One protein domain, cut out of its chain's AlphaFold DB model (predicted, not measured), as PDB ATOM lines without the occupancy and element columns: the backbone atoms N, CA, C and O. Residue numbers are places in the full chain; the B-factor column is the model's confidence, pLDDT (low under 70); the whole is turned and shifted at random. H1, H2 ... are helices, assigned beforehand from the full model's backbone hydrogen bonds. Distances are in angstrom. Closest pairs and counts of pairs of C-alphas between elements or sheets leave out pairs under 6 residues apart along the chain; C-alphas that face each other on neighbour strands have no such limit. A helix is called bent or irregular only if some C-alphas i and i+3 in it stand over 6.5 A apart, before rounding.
ATOM      1  N   SER A 641     154.148 136.546 142.978       70.19
ATOM      2  CA  SER A 641     153.671 135.352 142.250       70.19
ATOM      3  C   SER A 641     152.157 135.184 142.354       70.19
ATOM      4  O   SER A 641     151.486 135.006 141.342       70.19
ATOM      5  N   ASP A 642     151.608 135.347 143.560       79.12
ATOM      6  CA  ASP A 642     150.210 135.026 143.862       79.12
ATOM      7  C   ASP A 642     149.215 135.875 143.055       79.12
ATOM      8  O   ASP A 642     148.231 135.366 142.517       79.12
ATOM      9  N   HIS A 643     149.479 137.176 142.915       81.81
ATOM     10  CA  HIS A 643     148.606 138.079 142.166       81.81
ATOM     11  C   HIS A 643     148.679 137.815 140.656       81.81
ATOM     12  O   HIS A 643     147.648 137.745 139.985       81.81
ATOM     13  N   TRP A 644     149.886 137.634 140.111       85.50
ATOM     14  CA  TRP A 644     150.079 137.402 138.679       85.50
ATOM     15  C   TRP A 644     149.605 136.019 138.229       85.50
ATOM     16  O   TRP A 644     149.052 135.913 137.135       85.50
ATOM     17  N   ASP A 645     149.718 134.987 139.065       84.56
ATOM     18  CA  ASP A 645     149.164 133.662 138.769       84.56
ATOM     19  C   ASP A 645     147.623 133.723 138.643       84.56
ATOM     20  O   ASP A 645     147.034 133.138 137.727       84.56
ATOM     21  N   ILE A 646     146.939 134.519 139.477       84.31
ATOM     22  CA  ILE A 646     145.486 134.748 139.350       84.31
ATOM     23  C   ILE A 646     145.159 135.557 138.085       84.31
ATOM     24  O   ILE A 646     144.231 135.207 137.352       84.31
ATOM     25  N   ILE A 647     145.915 136.620 137.788       85.31
ATOM     26  CA  ILE A 647     145.691 137.451 136.590       85.31
ATOM     27  C   ILE A 647     145.860 136.617 135.318       85.31
ATOM     28  O   ILE A 647     144.974 136.610 134.463       85.31
ATOM     29  N   LEU A 648     146.976 135.897 135.190       86.69
ATOM     30  CA  LEU A 648     147.317 135.136 133.991       86.69
ATOM     31  C   LEU A 648     146.356 133.966 133.767       86.69
ATOM     32  O   LEU A 648     145.856 133.804 132.653       86.69
ATOM     33  N   SER A 649     146.041 133.191 134.810       86.12
ATOM     34  CA  SER A 649     145.100 132.067 134.699       86.12
ATOM     35  C   SER A 649     143.717 132.521 134.227       86.12
ATOM     36  O   SER A 649     143.116 131.891 133.352       86.12
ATOM     37  N   ARG A 650     143.227 133.658 134.738       85.44
ATOM     38  CA  ARG A 650     141.929 134.210 134.337       85.44
ATOM     39  C   ARG A 650     141.968 134.903 132.974       85.44
ATOM     40  O   ARG A 650     141.021 134.778 132.206       85.44
ATOM     41  N   MET A 651     143.053 135.587 132.613       86.50
ATOM     42  CA  MET A 651     143.208 136.138 131.258       86.50
ATOM     43  C   MET A 651     143.215 135.035 130.190       86.50
ATOM     44  O   MET A 651     142.651 135.225 129.110       86.50
ATOM     45  N   VAL A 652     143.804 133.874 130.495       86.06
ATOM     46  CA  VAL A 652     143.744 132.680 129.638       86.06
ATOM     47  C   VAL A 652     142.317 132.138 129.554       86.06
ATOM     48  O   VAL A 652     141.844 131.877 128.449       86.06
ATOM     49  N   SER A 653     141.595 132.025 130.678       85.69
ATOM     50  CA  SER A 653     140.214 131.515 130.665       85.69
ATOM     51  C   SER A 653     139.240 132.422 129.904       85.69
ATOM     52  O   SER A 653     138.333 131.921 129.244       85.69
ATOM     53  N   PHE A 654     139.460 133.740 129.922       82.56
ATOM     54  CA  PHE A 654     138.709 134.711 129.116       82.56
ATOM     55  C   PHE A 654     139.212 134.854 127.670       82.56
ATOM     56  O   PHE A 654     138.635 135.610 126.890       82.56
ATOM     57  N   GLY A 655     140.286 134.159 127.291       81.94
ATOM     58  CA  GLY A 655     140.832 134.200 125.937       81.94
ATOM     59  C   GLY A 655     141.426 135.549 125.519       81.94
ATOM     60  O   GLY A 655     141.374 135.920 124.348       81.94
ATOM     61  N   MET A 656     142.011 136.295 126.459       82.50
ATOM     62  CA  MET A 656     142.520 137.656 126.248       82.50
ATOM     63  C   MET A 656     143.910 137.678 125.589       82.50
ATOM     64  O   MET A 656     144.886 138.158 126.166       82.50
ATOM     65  N   ILE A 657     144.013 137.161 124.361       81.31
ATOM     66  CA  ILE A 657     145.293 136.943 123.658       81.31
ATOM     67  C   ILE A 657     146.119 138.225 123.540       81.31
ATOM     68  O   ILE A 657     147.310 138.221 123.837       81.31
ATOM     69  N   GLU A 658     145.506 139.326 123.106       79.69
ATOM     70  CA  GLU A 658     146.241 140.570 122.862       79.69
ATOM     71  C   GLU A 658     146.736 141.209 124.172       79.69
ATOM     72  O   GLU A 658     147.847 141.728 124.213       79.69
ATOM     73  N   ALA A 659     145.978 141.107 125.271       78.88
ATOM     74  CA  ALA A 659     146.428 141.584 126.581       78.88
ATOM     75  C   ALA A 659     147.611 140.750 127.103       78.88
ATOM     76  O   ALA A 659     148.630 141.298 127.532       78.88
ATOM     77  N   LEU A 660     147.517 139.422 126.980       84.12
ATOM     78  CA  LEU A 660     148.585 138.494 127.354       84.12
ATOM     79  C   LEU A 660     149.864 138.719 126.537       84.12
ATOM     80  O   LEU A 660     150.957 138.698 127.098       84.12
ATOM     81  N   ARG A 661     149.751 139.001 125.232       83.62
ATOM     82  CA  ARG A 661     150.903 139.321 124.369       83.62
ATOM     83  C   ARG A 661     151.699 140.538 124.839       83.62
ATOM     84  O   ARG A 661     152.879 140.635 124.513       83.62
ATOM     85  N   ILE A 662     151.072 141.455 125.572       80.31
ATOM     86  CA  ILE A 662     151.733 142.658 126.082       80.31
ATOM     87  C   ILE A 662     152.310 142.414 127.477       80.31
ATOM     88  O   ILE A 662     153.438 142.808 127.744       80.31
ATOM     89  N   VAL A 663     151.563 141.738 128.351       83.50
ATOM     90  CA  VAL A 663     151.969 141.477 129.741       83.50
ATOM     91  C   VAL A 663     153.109 140.459 129.841       83.50
ATOM     92  O   VAL A 663     154.039 140.651 130.618       83.50
ATOM     93  N   LEU A 664     153.053 139.364 129.080       85.31
ATOM     94  CA  LEU A 664     153.983 138.239 129.241       85.31
ATOM     95  C   LEU A 664     155.464 138.597 128.983       85.31
ATOM     96  O   LEU A 664     156.318 138.164 129.765       85.31
ATOM     97  N   PRO A 665     155.814 139.397 127.953       83.19
ATOM     98  CA  PRO A 665     157.184 139.875 127.776       83.19
ATOM     99  C   PRO A 665     157.721 140.667 128.973       83.19
ATOM    100  O   PRO A 665     158.902 140.546 129.284       83.19
ATOM    101  N   ASP A 666     156.875 141.424 129.671       78.44
ATOM    102  CA  ASP A 666     157.293 142.255 130.808       78.44
ATOM    103  C   ASP A 666     157.568 141.434 132.071       78.44
ATOM    104  O   ASP A 666     158.387 141.822 132.898       78.44
ATOM    105  N   LEU A 667     156.936 140.267 132.204       79.81
ATOM    106  CA  LEU A 667     157.193 139.324 133.299       79.81
ATOM    107  C   LEU A 667     158.453 138.476 133.065       79.81
ATOM    108  O   LEU A 667     159.000 137.892 133.997       79.81
ATOM    109  N   THR A 668     158.944 138.422 131.826       77.00
ATOM    110  CA  THR A 668     160.073 137.574 131.409       77.00
ATOM    111  C   THR A 668     161.407 137.873 132.123       77.00
ATOM    112  O   THR A 668     162.124 136.923 132.449       77.00
ATOM    113  N   PRO A 669     161.776 139.134 132.430       75.56
ATOM    114  CA  PRO A 669     162.996 139.451 133.181       75.56
ATOM    115  C   PRO A 669     163.005 138.937 134.632       75.56
ATOM    116  O   PRO A 669     164.064 138.879 135.263       75.56
ATOM    117  N   HIS A 670     161.847 138.567 135.182       77.94
ATOM    118  CA  HIS A 670     161.669 138.220 136.587       77.94
ATOM    119  C   HIS A 670     161.770 136.702 136.811       77.94
ATOM    120  O   HIS A 670     160.836 135.940 136.567       77.94
ATOM    121  N   ARG A 671     162.935 136.250 137.299       69.12
ATOM    122  CA  ARG A 671     163.304 134.821 137.380       69.12
ATOM    123  C   ARG A 671     162.344 133.945 138.188       69.12
ATOM    124  O   ARG A 671     162.237 132.758 137.896       69.12
ATOM    125  N   HIS A 672     161.665 134.500 139.187       72.69
ATOM    126  CA  HIS A 672     160.736 133.752 140.039       72.69
ATOM    127  C   HIS A 672     159.482 133.269 139.301       72.69
ATOM    128  O   HIS A 672     158.907 132.266 139.707       72.69
ATOM    129  N   PHE A 673     159.116 133.888 138.175       72.69
ATOM    130  CA  PHE A 673     157.982 133.450 137.357       72.69
ATOM    131  C   PHE A 673     158.311 132.322 136.377       72.69
ATOM    132  O   PHE A 673     157.400 131.634 135.923       72.69
ATOM    133  N   ILE A 674     159.588 132.095 136.052       69.38
ATOM    134  CA  ILE A 674     160.014 131.129 135.019       69.38
ATOM    135  C   ILE A 674     159.549 129.700 135.357       69.38
ATOM    136  O   ILE A 674     159.216 128.923 134.465       69.38
ATOM    137  N   ASN A 675     159.452 129.375 136.647       70.56
ATOM    138  CA  ASN A 675     159.003 128.062 137.110       70.56
ATOM    139  C   ASN A 675     157.477 127.950 137.298       70.56
ATOM    140  O   ASN A 675     157.005 126.849 137.572       70.56
ATOM    141  N   SER A 676     156.702 129.034 137.146       80.38
ATOM    142  CA  SER A 676     155.239 129.002 137.310       80.38
ATOM    143  C   SER A 676     154.577 128.233 136.162       80.38
ATOM    144  O   SER A 676     154.734 128.563 134.984       80.38
ATOM    145  N   GLU A 677     153.788 127.213 136.502       80.19
ATOM    146  CA  GLU A 677     152.968 126.454 135.548       80.19
ATOM    147  C   GLU A 677     151.919 127.340 134.860       80.19
ATOM    148  O   GLU A 677     151.601 127.146 133.685       80.19
ATOM    149  N   VAL A 678     151.430 128.371 135.555       83.62
ATOM    150  CA  VAL A 678     150.459 129.327 135.012       83.62
ATOM    151  C   VAL A 678     151.088 130.179 133.911       83.62
ATOM    152  O   VAL A 678     150.471 130.382 132.863       83.62
ATOM    153  N   LEU A 679     152.338 130.621 134.101       84.31
ATOM    154  CA  LEU A 679     153.081 131.366 133.084       84.31
ATOM    155  C   LEU A 679     153.283 130.519 131.817       84.31
ATOM    156  O   LEU A 679     153.041 130.998 130.706       84.31
ATOM    157  N   LYS A 680     153.678 129.248 131.972       84.75
ATOM    158  CA  LYS A 680     153.860 128.303 130.852       84.75
ATOM    159  C   LYS A 680     152.558 128.103 130.079       84.75
ATOM    160  O   LYS A 680     152.549 128.176 128.850       84.75
ATOM    161  N   ASN A 681     151.447 127.925 130.794       85.75
ATOM    162  CA  ASN A 681     150.117 127.796 130.198       85.75
ATOM    163  C   ASN A 681     149.705 129.054 129.423       85.75
ATOM    164  O   ASN A 681     149.175 128.940 128.317       85.75
ATOM    165  N   ALA A 682     149.992 130.248 129.946       86.12
ATOM    166  CA  ALA A 682     149.693 131.503 129.263       86.12
ATOM    167  C   ALA A 682     150.505 131.686 127.966       86.12
ATOM    168  O   ALA A 682     149.939 132.086 126.946       86.12
ATOM    169  N   TRP A 683     151.799 131.336 127.965       87.81
ATOM    170  CA  TRP A 683     152.624 131.343 126.748       87.81
ATOM    171  C   TRP A 683     152.158 130.309 125.714       87.81
ATOM    172  O   TRP A 683     152.000 130.656 124.542       87.81
ATOM    173  N   ASN A 684     151.872 129.072 126.143       87.25
ATOM    174  CA  ASN A 684     151.268 128.039 125.293       87.25
ATOM    175  C   ASN A 684     149.975 128.555 124.643       87.25
ATOM    176  O   ASN A 684     149.795 128.434 123.432       87.25
ATOM    177  N   PHE A 685     149.104 129.189 125.432       87.06
ATOM    178  CA  PHE A 685     147.818 129.702 124.971       87.06
ATOM    179  C   PHE A 685     147.956 130.765 123.872       87.06
ATOM    180  O   PHE A 685     147.339 130.628 122.816       87.06
ATOM    181  N   ILE A 686     148.787 131.802 124.057       87.31
ATOM    182  CA  ILE A 686     148.909 132.882 123.057       87.31
ATOM    183  C   ILE A 686     149.563 132.436 121.742       87.31
ATOM    184  O   ILE A 686     149.341 133.066 120.702       87.31
ATOM    185  N   ILE A 687     150.367 131.370 121.771       86.44
ATOM    186  CA  ILE A 687     151.009 130.809 120.580       86.44
ATOM    187  C   ILE A 687     150.033 129.867 119.865       86.44
ATOM    188  O   ILE A 687     149.763 130.054 118.679       86.44
ATOM    189  N   LEU A 688     149.462 128.894 120.583       84.94
ATOM    190  CA  LEU A 688     148.640 127.833 119.997       84.94
ATOM    191  C   LEU A 688     147.226 128.279 119.625       84.94
ATOM    192  O   LEU A 688     146.704 127.828 118.607       84.94
ATOM    193  N   MET A 689     146.589 129.154 120.406       85.69
ATOM    194  CA  MET A 689     145.172 129.471 120.208       85.69
ATOM    195  C   MET A 689     144.913 130.147 118.842       85.69
ATOM    196  O   MET A 689     144.118 129.597 118.072       85.69
ATOM    197  N   PRO A 690     145.655 131.194 118.416       84.12
ATOM    198  CA  PRO A 690     145.503 131.774 117.073       84.12
ATOM    199  C   PRO A 690     145.852 130.813 115.928       84.12
ATOM    200  O   PRO A 690     145.243 130.884 114.860       84.12
ATOM    201  N   LEU A 691     146.805 129.896 116.141       84.06
ATOM    202  CA  LEU A 691     147.152 128.851 115.172       84.06
ATOM    203  C   LEU A 691     146.024 127.819 115.032       84.06
ATOM    204  O   LEU A 691     145.692 127.412 113.924       84.06
ATOM    205  N   SER A 692     145.406 127.415 116.141       83.44
ATOM    206  CA  SER A 692     144.313 126.437 116.153       83.44
ATOM    207  C   SER A 692     143.032 126.974 115.502       83.44
ATOM    208  O   SER A 692     142.366 126.247 114.768       83.44
ATOM    209  N   GLN A 693     142.724 128.261 115.696       83.88
ATOM    210  CA  GLN A 693     141.522 128.904 115.154       83.88
ATOM    211  C   GLN A 693     141.631 129.275 113.671       83.88
ATOM    212  O   GLN A 693     140.616 129.459 113.002       83.88
ATOM    213  N   ALA A 694     142.847 129.395 113.136       83.19
ATOM    214  CA  ALA A 694     143.040 129.729 111.734       83.19
ATOM    215  C   ALA A 694     142.617 128.572 110.807       83.19
ATOM    216  O   ALA A 694     142.832 127.389 111.096       83.19
ATOM    217  N   VAL A 695     142.033 128.923 109.660       81.62
ATOM    218  CA  VAL A 695     141.613 127.991 108.603       81.62
ATOM    219  C   VAL A 695     142.307 128.387 107.304       81.62
ATOM    220  O   VAL A 695     142.421 129.571 106.993       81.62
ATOM    221  N   TYR A 696     142.804 127.398 106.563       78.69
ATOM    222  CA  TYR A 696     143.454 127.615 105.273       78.69
ATOM    223  C   TYR A 696     142.410 127.681 104.140       78.69
ATOM    224  O   TYR A 696     141.499 126.848 104.138       78.69
ATOM    225  N   PRO A 697     142.539 128.594 103.154       78.75
ATOM    226  CA  PRO A 697     143.602 129.591 102.975       78.75
ATOM    227  C   PRO A 697     143.475 130.802 103.914       78.75
ATOM    228  O   PRO A 697     142.384 131.293 104.190       78.75
ATOM    229  N   LEU A 698     144.619 131.316 104.382       80.44
ATOM    230  CA  LEU A 698     144.672 132.437 105.328       80.44
ATOM    231  C   LEU A 698     144.318 133.772 104.653       80.44
ATOM    232  O   LEU A 698     145.066 134.231 103.779       80.44
ATOM    233  N   GLY A 699     143.254 134.428 105.127       77.88
ATOM    234  CA  GLY A 699     142.973 135.843 104.861       77.88
ATOM    235  C   GLY A 699     144.046 136.788 105.429       77.88
ATOM    236  O   GLY A 699     144.892 136.384 106.227       77.88
ATOM    237  N   GLU A 700     144.036 138.064 105.025       75.88
ATOM    238  CA  GLU A 700     145.081 139.027 105.426       75.88
ATOM    239  C   GLU A 700     145.169 139.239 106.945       75.88
ATOM    240  O   GLU A 700     146.265 139.300 107.507       75.88
ATOM    241  N   GLU A 701     144.028 139.352 107.624       76.06
ATOM    242  CA  GLU A 701     143.975 139.637 109.061       76.06
ATOM    243  C   GLU A 701     144.351 138.415 109.909       76.06
ATOM    244  O   GLU A 701     145.173 138.518 110.822       76.06
ATOM    245  N   THR A 702     143.854 137.227 109.542       79.69
ATOM    246  CA  THR A 702     144.229 135.967 110.198       79.69
ATOM    247  C   THR A 702     145.710 135.653 109.999       79.69
ATOM    248  O   THR A 702     146.375 135.237 110.945       79.69
ATOM    249  N   ARG A 703     146.274 135.959 108.821       80.25
ATOM    250  CA  ARG A 703     147.717 135.854 108.563       80.25
ATOM    251  C   ARG A 703     148.539 136.776 109.462       80.25
ATOM    252  O   ARG A 703     149.531 136.335 110.035       80.25
ATOM    253  N   LYS A 704     148.134 138.042 109.625       79.81
ATOM    254  CA  LYS A 704     148.803 138.975 110.552       79.81
ATOM    255  C   LYS A 704     148.754 138.466 111.992       79.81
ATOM    256  O   LYS A 704     149.765 138.538 112.689       79.81
ATOM    257  N   ASN A 705     147.607 137.945 112.425       81.56
ATOM    258  CA  ASN A 705     147.439 137.440 113.784       81.56
ATOM    259  C   ASN A 705     148.307 136.197 114.051       81.56
ATOM    260  O   ASN A 705     149.004 136.136 115.064       81.56
ATOM    261  N   VAL A 706     148.343 135.255 113.105       83.50
ATOM    262  CA  VAL A 706     149.220 134.074 113.150       83.50
ATOM    263  C   VAL A 706     150.697 134.479 113.183       83.50
ATOM    264  O   VAL A 706     151.439 134.016 114.047       83.50
ATOM    265  N   ASN A 707     151.119 135.408 112.319       82.06
ATOM    266  CA  ASN A 707     152.501 135.895 112.300       82.06
ATOM    267  C   ASN A 707     152.905 136.563 113.623       82.06
ATOM    268  O   ASN A 707     154.033 136.383 114.077       82.06
ATOM    269  N   ARG A 708     151.993 137.303 114.273       81.38
ATOM    270  CA  ARG A 708     152.237 137.873 115.608       81.38
ATOM    271  C   ARG A 708     152.438 136.790 116.665       81.38
ATOM    272  O   ARG A 708     153.386 136.900 117.432       81.38
ATOM    273  N   SER A 709     151.612 135.741 116.688       84.06
ATOM    274  CA  SER A 709     151.806 134.604 117.609       84.06
ATOM    275  C   SER A 709     153.138 133.896 117.399       84.06
ATOM    276  O   SER A 709     153.814 133.586 118.373       84.06
ATOM    277  N   LEU A 710     153.550 133.684 116.147       82.94
ATOM    278  CA  LEU A 710     154.848 133.073 115.848       82.94
ATOM    279  C   LEU A 710     156.012 133.973 116.266       82.94
ATOM    280  O   LEU A 710     156.999 133.495 116.812       82.94
ATOM    281  N   TRP A 711     155.886 135.288 116.093       82.19
ATOM    282  CA  TRP A 711     156.891 136.226 116.588       82.19
ATOM    283  C   TRP A 711     157.042 136.181 118.115       82.19
ATOM    284  O   TRP A 711     158.160 136.310 118.615       82.19
ATOM    285  N   MET A 712     155.966 135.924 118.866       82.62
ATOM    286  CA  MET A 712     156.030 135.790 120.327       82.62
ATOM    287  C   MET A 712     156.901 134.616 120.794       82.62
ATOM    288  O   MET A 712     157.447 134.690 121.891       82.62
ATOM    289  N   ILE A 713     157.110 133.588 119.963       82.19
ATOM    290  CA  ILE A 713     158.023 132.469 120.256       82.19
ATOM    291  C   ILE A 713     159.434 132.992 120.560       82.19
ATOM    292  O   ILE A 713     160.050 132.573 121.536       82.19
ATOM    293  N   SER A 714     159.899 133.997 119.807       77.88
ATOM    294  CA  SER A 714     161.219 134.619 120.011       77.88
ATOM    295  C   SER A 714     161.373 135.346 121.353       77.88
ATOM    296  O   SER A 714     162.491 135.623 121.778       77.88
ATOM    297  N   LYS A 715     160.260 135.666 122.021       78.75
ATOM    298  CA  LYS A 715     160.227 136.372 123.307       78.75
ATOM    299  C   LYS A 715     159.966 135.454 124.497       78.75
ATOM    300  O   LYS A 715     159.938 135.936 125.624       78.75
ATOM    301  N   CYS A 716     159.734 134.166 124.261       82.38
ATOM    302  CA  CYS A 716     159.339 133.247 125.311       82.38
ATOM    303  C   CYS A 716     160.558 132.729 126.105       82.38
ATOM    304  O   CYS A 716     161.440 132.107 125.512       82.38
ATOM    305  N   PRO A 717     160.607 132.901 127.442       79.62
ATOM    306  CA  PRO A 717     161.714 132.396 128.264       79.62
ATOM    307  C   PRO A 717     161.697 130.878 128.484       79.62
ATOM    308  O   PRO A 717     162.714 130.310 128.871       79.62
ATOM    309  N   VAL A 718     160.554 130.224 128.260       79.44
ATOM    310  CA  VAL A 718     160.298 128.806 128.583       79.44
ATOM    311  C   VAL A 718     160.011 127.976 127.330       79.44
ATOM    312  O   VAL A 718     159.225 127.034 127.350       79.44
ATOM    313  N   LEU A 719     160.661 128.319 126.213       74.25
ATOM    314  CA  LEU A 719     160.424 127.714 124.897       74.25
ATOM    315  C   LEU A 719     160.488 126.173 124.896       74.25
ATOM    316  O   LEU A 719     159.720 125.514 124.198       74.25
ATOM    317  N   PHE A 720     161.390 125.586 125.683       73.38
ATOM    318  CA  PHE A 720     161.577 124.131 125.745       73.38
ATOM    319  C   PHE A 720     160.488 123.392 126.534       73.38
ATOM    320  O   PHE A 720     160.393 122.173 126.431       73.38
ATOM    321  N   GLU A 721     159.667 124.114 127.295       75.00
ATOM    322  CA  GLU A 721     158.617 123.558 128.159       75.00
ATOM    323  C   GLU A 721     157.201 123.787 127.598       75.00
ATOM    324  O   GLU A 721     156.205 123.372 128.188       75.00
ATOM    325  N   ILE A 722     157.113 124.448 126.444       80.31
ATOM    326  CA  ILE A 722     155.897 124.678 125.659       80.31
ATOM    327  C   ILE A 722     155.660 123.484 124.727       80.31
ATOM    328  O   ILE A 722     156.602 122.780 124.353       80.31
ATOM    329  N   ASP A 723     154.406 123.239 124.333       80.88
ATOM    330  CA  ASP A 723     154.038 122.122 123.454       80.88
ATOM    331  C   ASP A 723     154.480 122.360 121.999       80.88
ATOM    332  O   ASP A 723     153.707 122.656 121.082       80.88
ATOM    333  N   ASN A 724     155.781 122.197 121.780       76.88
ATOM    334  CA  ASN A 724     156.436 122.338 120.488       76.88
ATOM    335  C   ASN A 724     155.936 121.315 119.455       76.88
ATOM    336  O   ASN A 724     156.092 121.530 118.249       76.88
ATOM    337  N   SER A 725     155.348 120.201 119.906       78.88
ATOM    338  CA  SER A 725     154.816 119.160 119.029       78.88
ATOM    339  C   SER A 725     153.511 119.606 118.368       78.88
ATOM    340  O   SER A 725     153.375 119.520 117.142       78.88
ATOM    341  N   GLU A 726     152.600 120.190 119.147       80.62
ATOM    342  CA  GLU A 726     151.326 120.693 118.644       80.62
ATOM    343  C   GLU A 726     151.515 121.984 117.832       80.62
ATOM    344  O   GLU A 726     150.879 122.137 116.788       80.62
ATOM    345  N   ILE A 727     152.461 122.865 118.200       81.50
ATOM    346  CA  ILE A 727     152.779 124.066 117.396       81.50
ATOM    347  C   ILE A 727     153.202 123.666 115.976       81.50
ATOM    348  O   ILE A 727     152.655 124.176 114.994       81.50
ATOM    349  N   LYS A 728     154.136 122.712 115.844       79.81
ATOM    350  CA  LYS A 728     154.616 122.233 114.534       79.81
ATOM    351  C   LYS A 728     153.486 121.646 113.692       79.81
ATOM    352  O   LYS A 728     153.378 121.963 112.507       79.81
ATOM    353  N   LYS A 729     152.615 120.841 114.304       82.94
ATOM    354  CA  LYS A 729     151.449 120.236 113.647       82.94
ATOM    355  C   LYS A 729     150.459 121.290 113.136       82.94
ATOM    356  O   LYS A 729     149.990 121.186 112.003       82.94
ATOM    357  N   GLN A 730     150.178 122.333 113.918       82.25
ATOM    358  CA  GLN A 730     149.288 123.421 113.499       82.25
ATOM    359  C   GLN A 730     149.901 124.287 112.389       82.25
ATOM    360  O   GLN A 730     149.215 124.639 111.431       82.25
ATOM    361  N   CYS A 731     151.202 124.574 112.443       81.44
ATOM    362  CA  CYS A 731     151.897 125.284 111.366       81.44
ATOM    363  C   CYS A 731     151.930 124.489 110.050       81.44
ATOM    364  O   CYS A 731     151.770 125.081 108.981       81.44
ATOM    365  N   GLN A 732     152.083 123.160 110.115       82.25
ATOM    366  CA  GLN A 732     151.974 122.275 108.948       82.25
ATOM    367  C   GLN A 732     150.555 122.282 108.363       82.25
ATOM    368  O   GLN A 732     150.401 122.411 107.149       82.25
ATOM    369  N   ARG A 733     149.515 122.229 109.213       84.69
ATOM    370  CA  ARG A 733     148.104 122.341 108.791       84.69
ATOM    371  C   ARG A 733     147.825 123.639 108.025       84.69
ATOM    372  O   ARG A 733     147.026 123.638 107.094       84.69
ATOM    373  N   LEU A 734     148.477 124.734 108.414       82.06
ATOM    374  CA  LEU A 734     148.314 126.060 107.811       82.06
ATOM    375  C   LEU A 734     149.279 126.349 106.648       82.06
ATOM    376  O   LEU A 734     149.224 127.449 106.102       82.06
ATOM    377  N   GLN A 735     150.136 125.391 106.267       80.69
ATOM    378  CA  GLN A 735     151.134 125.522 105.195       80.69
ATOM    379  C   GLN A 735     152.063 126.744 105.358       80.69
ATOM    380  O   GLN A 735     152.307 127.494 104.417       80.69
ATOM    381  N   ILE A 736     152.573 126.982 106.571       77.06
ATOM    382  CA  ILE A 736     153.491 128.101 106.840       77.06
ATOM    383  C   ILE A 736     154.921 127.694 106.449       77.06
ATOM    384  O   ILE A 736     155.539 126.866 107.114       77.06
ATOM    385  N   GLU A 737     155.457 128.289 105.381       58.91
ATOM    386  CA  GLU A 737     156.683 127.826 104.699       58.91
ATOM    387  C   GLU A 737     158.016 128.124 105.430       58.91
ATOM    388  O   GLU A 737     159.061 127.647 105.006       58.91
ATOM    389  N   ASN A 738     158.014 128.830 106.572       58.84
ATOM    390  CA  ASN A 738     159.236 129.274 107.277       58.84
ATOM    391  C   ASN A 738     159.339 128.784 108.734       58.84
ATOM    392  O   ASN A 738     159.670 129.545 109.641       58.84
ATOM    393  N   LEU A 739     159.071 127.501 108.978       55.56
ATOM    394  CA  LEU A 739     159.159 126.895 110.316       55.56
ATOM    395  C   LEU A 739     160.573 126.934 110.940       55.56
ATOM    396  O   LEU A 739     160.689 126.972 112.161       55.56
ATOM    397  N   HIS A 740     161.631 126.967 110.124       50.06
ATOM    398  CA  HIS A 740     163.035 126.922 110.569       50.06
ATOM    399  C   HIS A 740     163.571 128.219 111.200       50.06
ATOM    400  O   HIS A 740     164.666 128.208 111.744       50.06
ATOM    401  N   PHE A 741     162.851 129.340 111.107       48.06
ATOM    402  CA  PHE A 741     163.304 130.617 111.680       48.06
ATOM    403  C   PHE A 741     162.857 130.840 113.133       48.06
ATOM    404  O   PHE A 741     163.313 131.789 113.766       48.06
ATOM    405  N   TYR A 742     161.956 130.001 113.649       50.94
ATOM    406  CA  TYR A 742     161.324 130.185 114.963       50.94
ATOM    407  C   TYR A 742     161.692 129.098 115.988       50.94
ATOM    408  O   TYR A 742     161.397 129.268 117.169       50.94
ATOM    409  N   PHE A 743     162.329 128.013 115.542       46.59
ATOM    410  CA  PHE A 743     162.859 126.900 116.335       46.59
ATOM    411  C   PHE A 743     164.325 126.700 115.976       46.59
ATOM    412  O   PHE A 743     165.097 126.317 116.881       46.59
TER     413      PHE A 743
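AT A GLANCE: This is residues 641 to 743 of the 743 residues of the protein "Rod_C domain-containing protein" of Clastoptera arizonana (Arizona spittle bug) (UniProt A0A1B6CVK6). Picture an elongated body of helices with H3 through its middle: H1 and H2 pack on the first part of H3, H4 and H5 on its last part. H1, H2, H3 and H4 make an up-and-down bundle, each running against the one before it, stretched out lengthwise with H1 and H4 apart. The printed part has 103 residues with five named helices, H1 to H5 in chain order, and no named strand; its class is all helix. It is compact, with a radius of gyration of the C-alphas of 13.6 A, and spans 42 by 26 by 19 A.

IN THESE COORDINATES: Find C-alpha 641 at (153.671, 135.352, 142.250); from there H1 runs to residue 653. H2 takes residues 657 to 667. H3, residues 677 to 693, is 23.5 A long and only just irregular, with C-alphas 687 and 690 6.6 A apart, and has a kink of 33 degrees near residue 687. H4, residues 700 to 713, is 20.7 A long. H5, residues 724 to 733, ends at C-alpha 733 (148.104, 122.341, 108.791).

HOW THE PARTS SIT: Start at H3, the hub. Its residues 678 to 685 touch H1, closest at the C-alphas of Asp 645 and Val 678, 5.9 A. H2 touches it opposite ways, closest at Ile 657 and Ile 686, C-alphas 5.5 A apart. H4 touches it opposite ways at a shallow tilt of 27 degrees, closest at the C-alphas of Ile 687 and Ser 709, 4.9 A. H5 touches it the same way at 9 degrees, closest at the C-alphas of Leu 691 and Gln 730, 6.1 A. H4 and H5 are apart. Every O i to N i+4 pair is within hydrogen-bond range in H1 and H5; H2 has 4 of 7, H3 11 of 13, H4 9 of 10.

THE WHOLE: The C-alphas of Asp 642 and Pro 697, the two farthest apart, are 41.8 A apart. The printed part has no cut, and no link is long. Look for pLDDT under 70 at residues 671, 674 and 737 to 743.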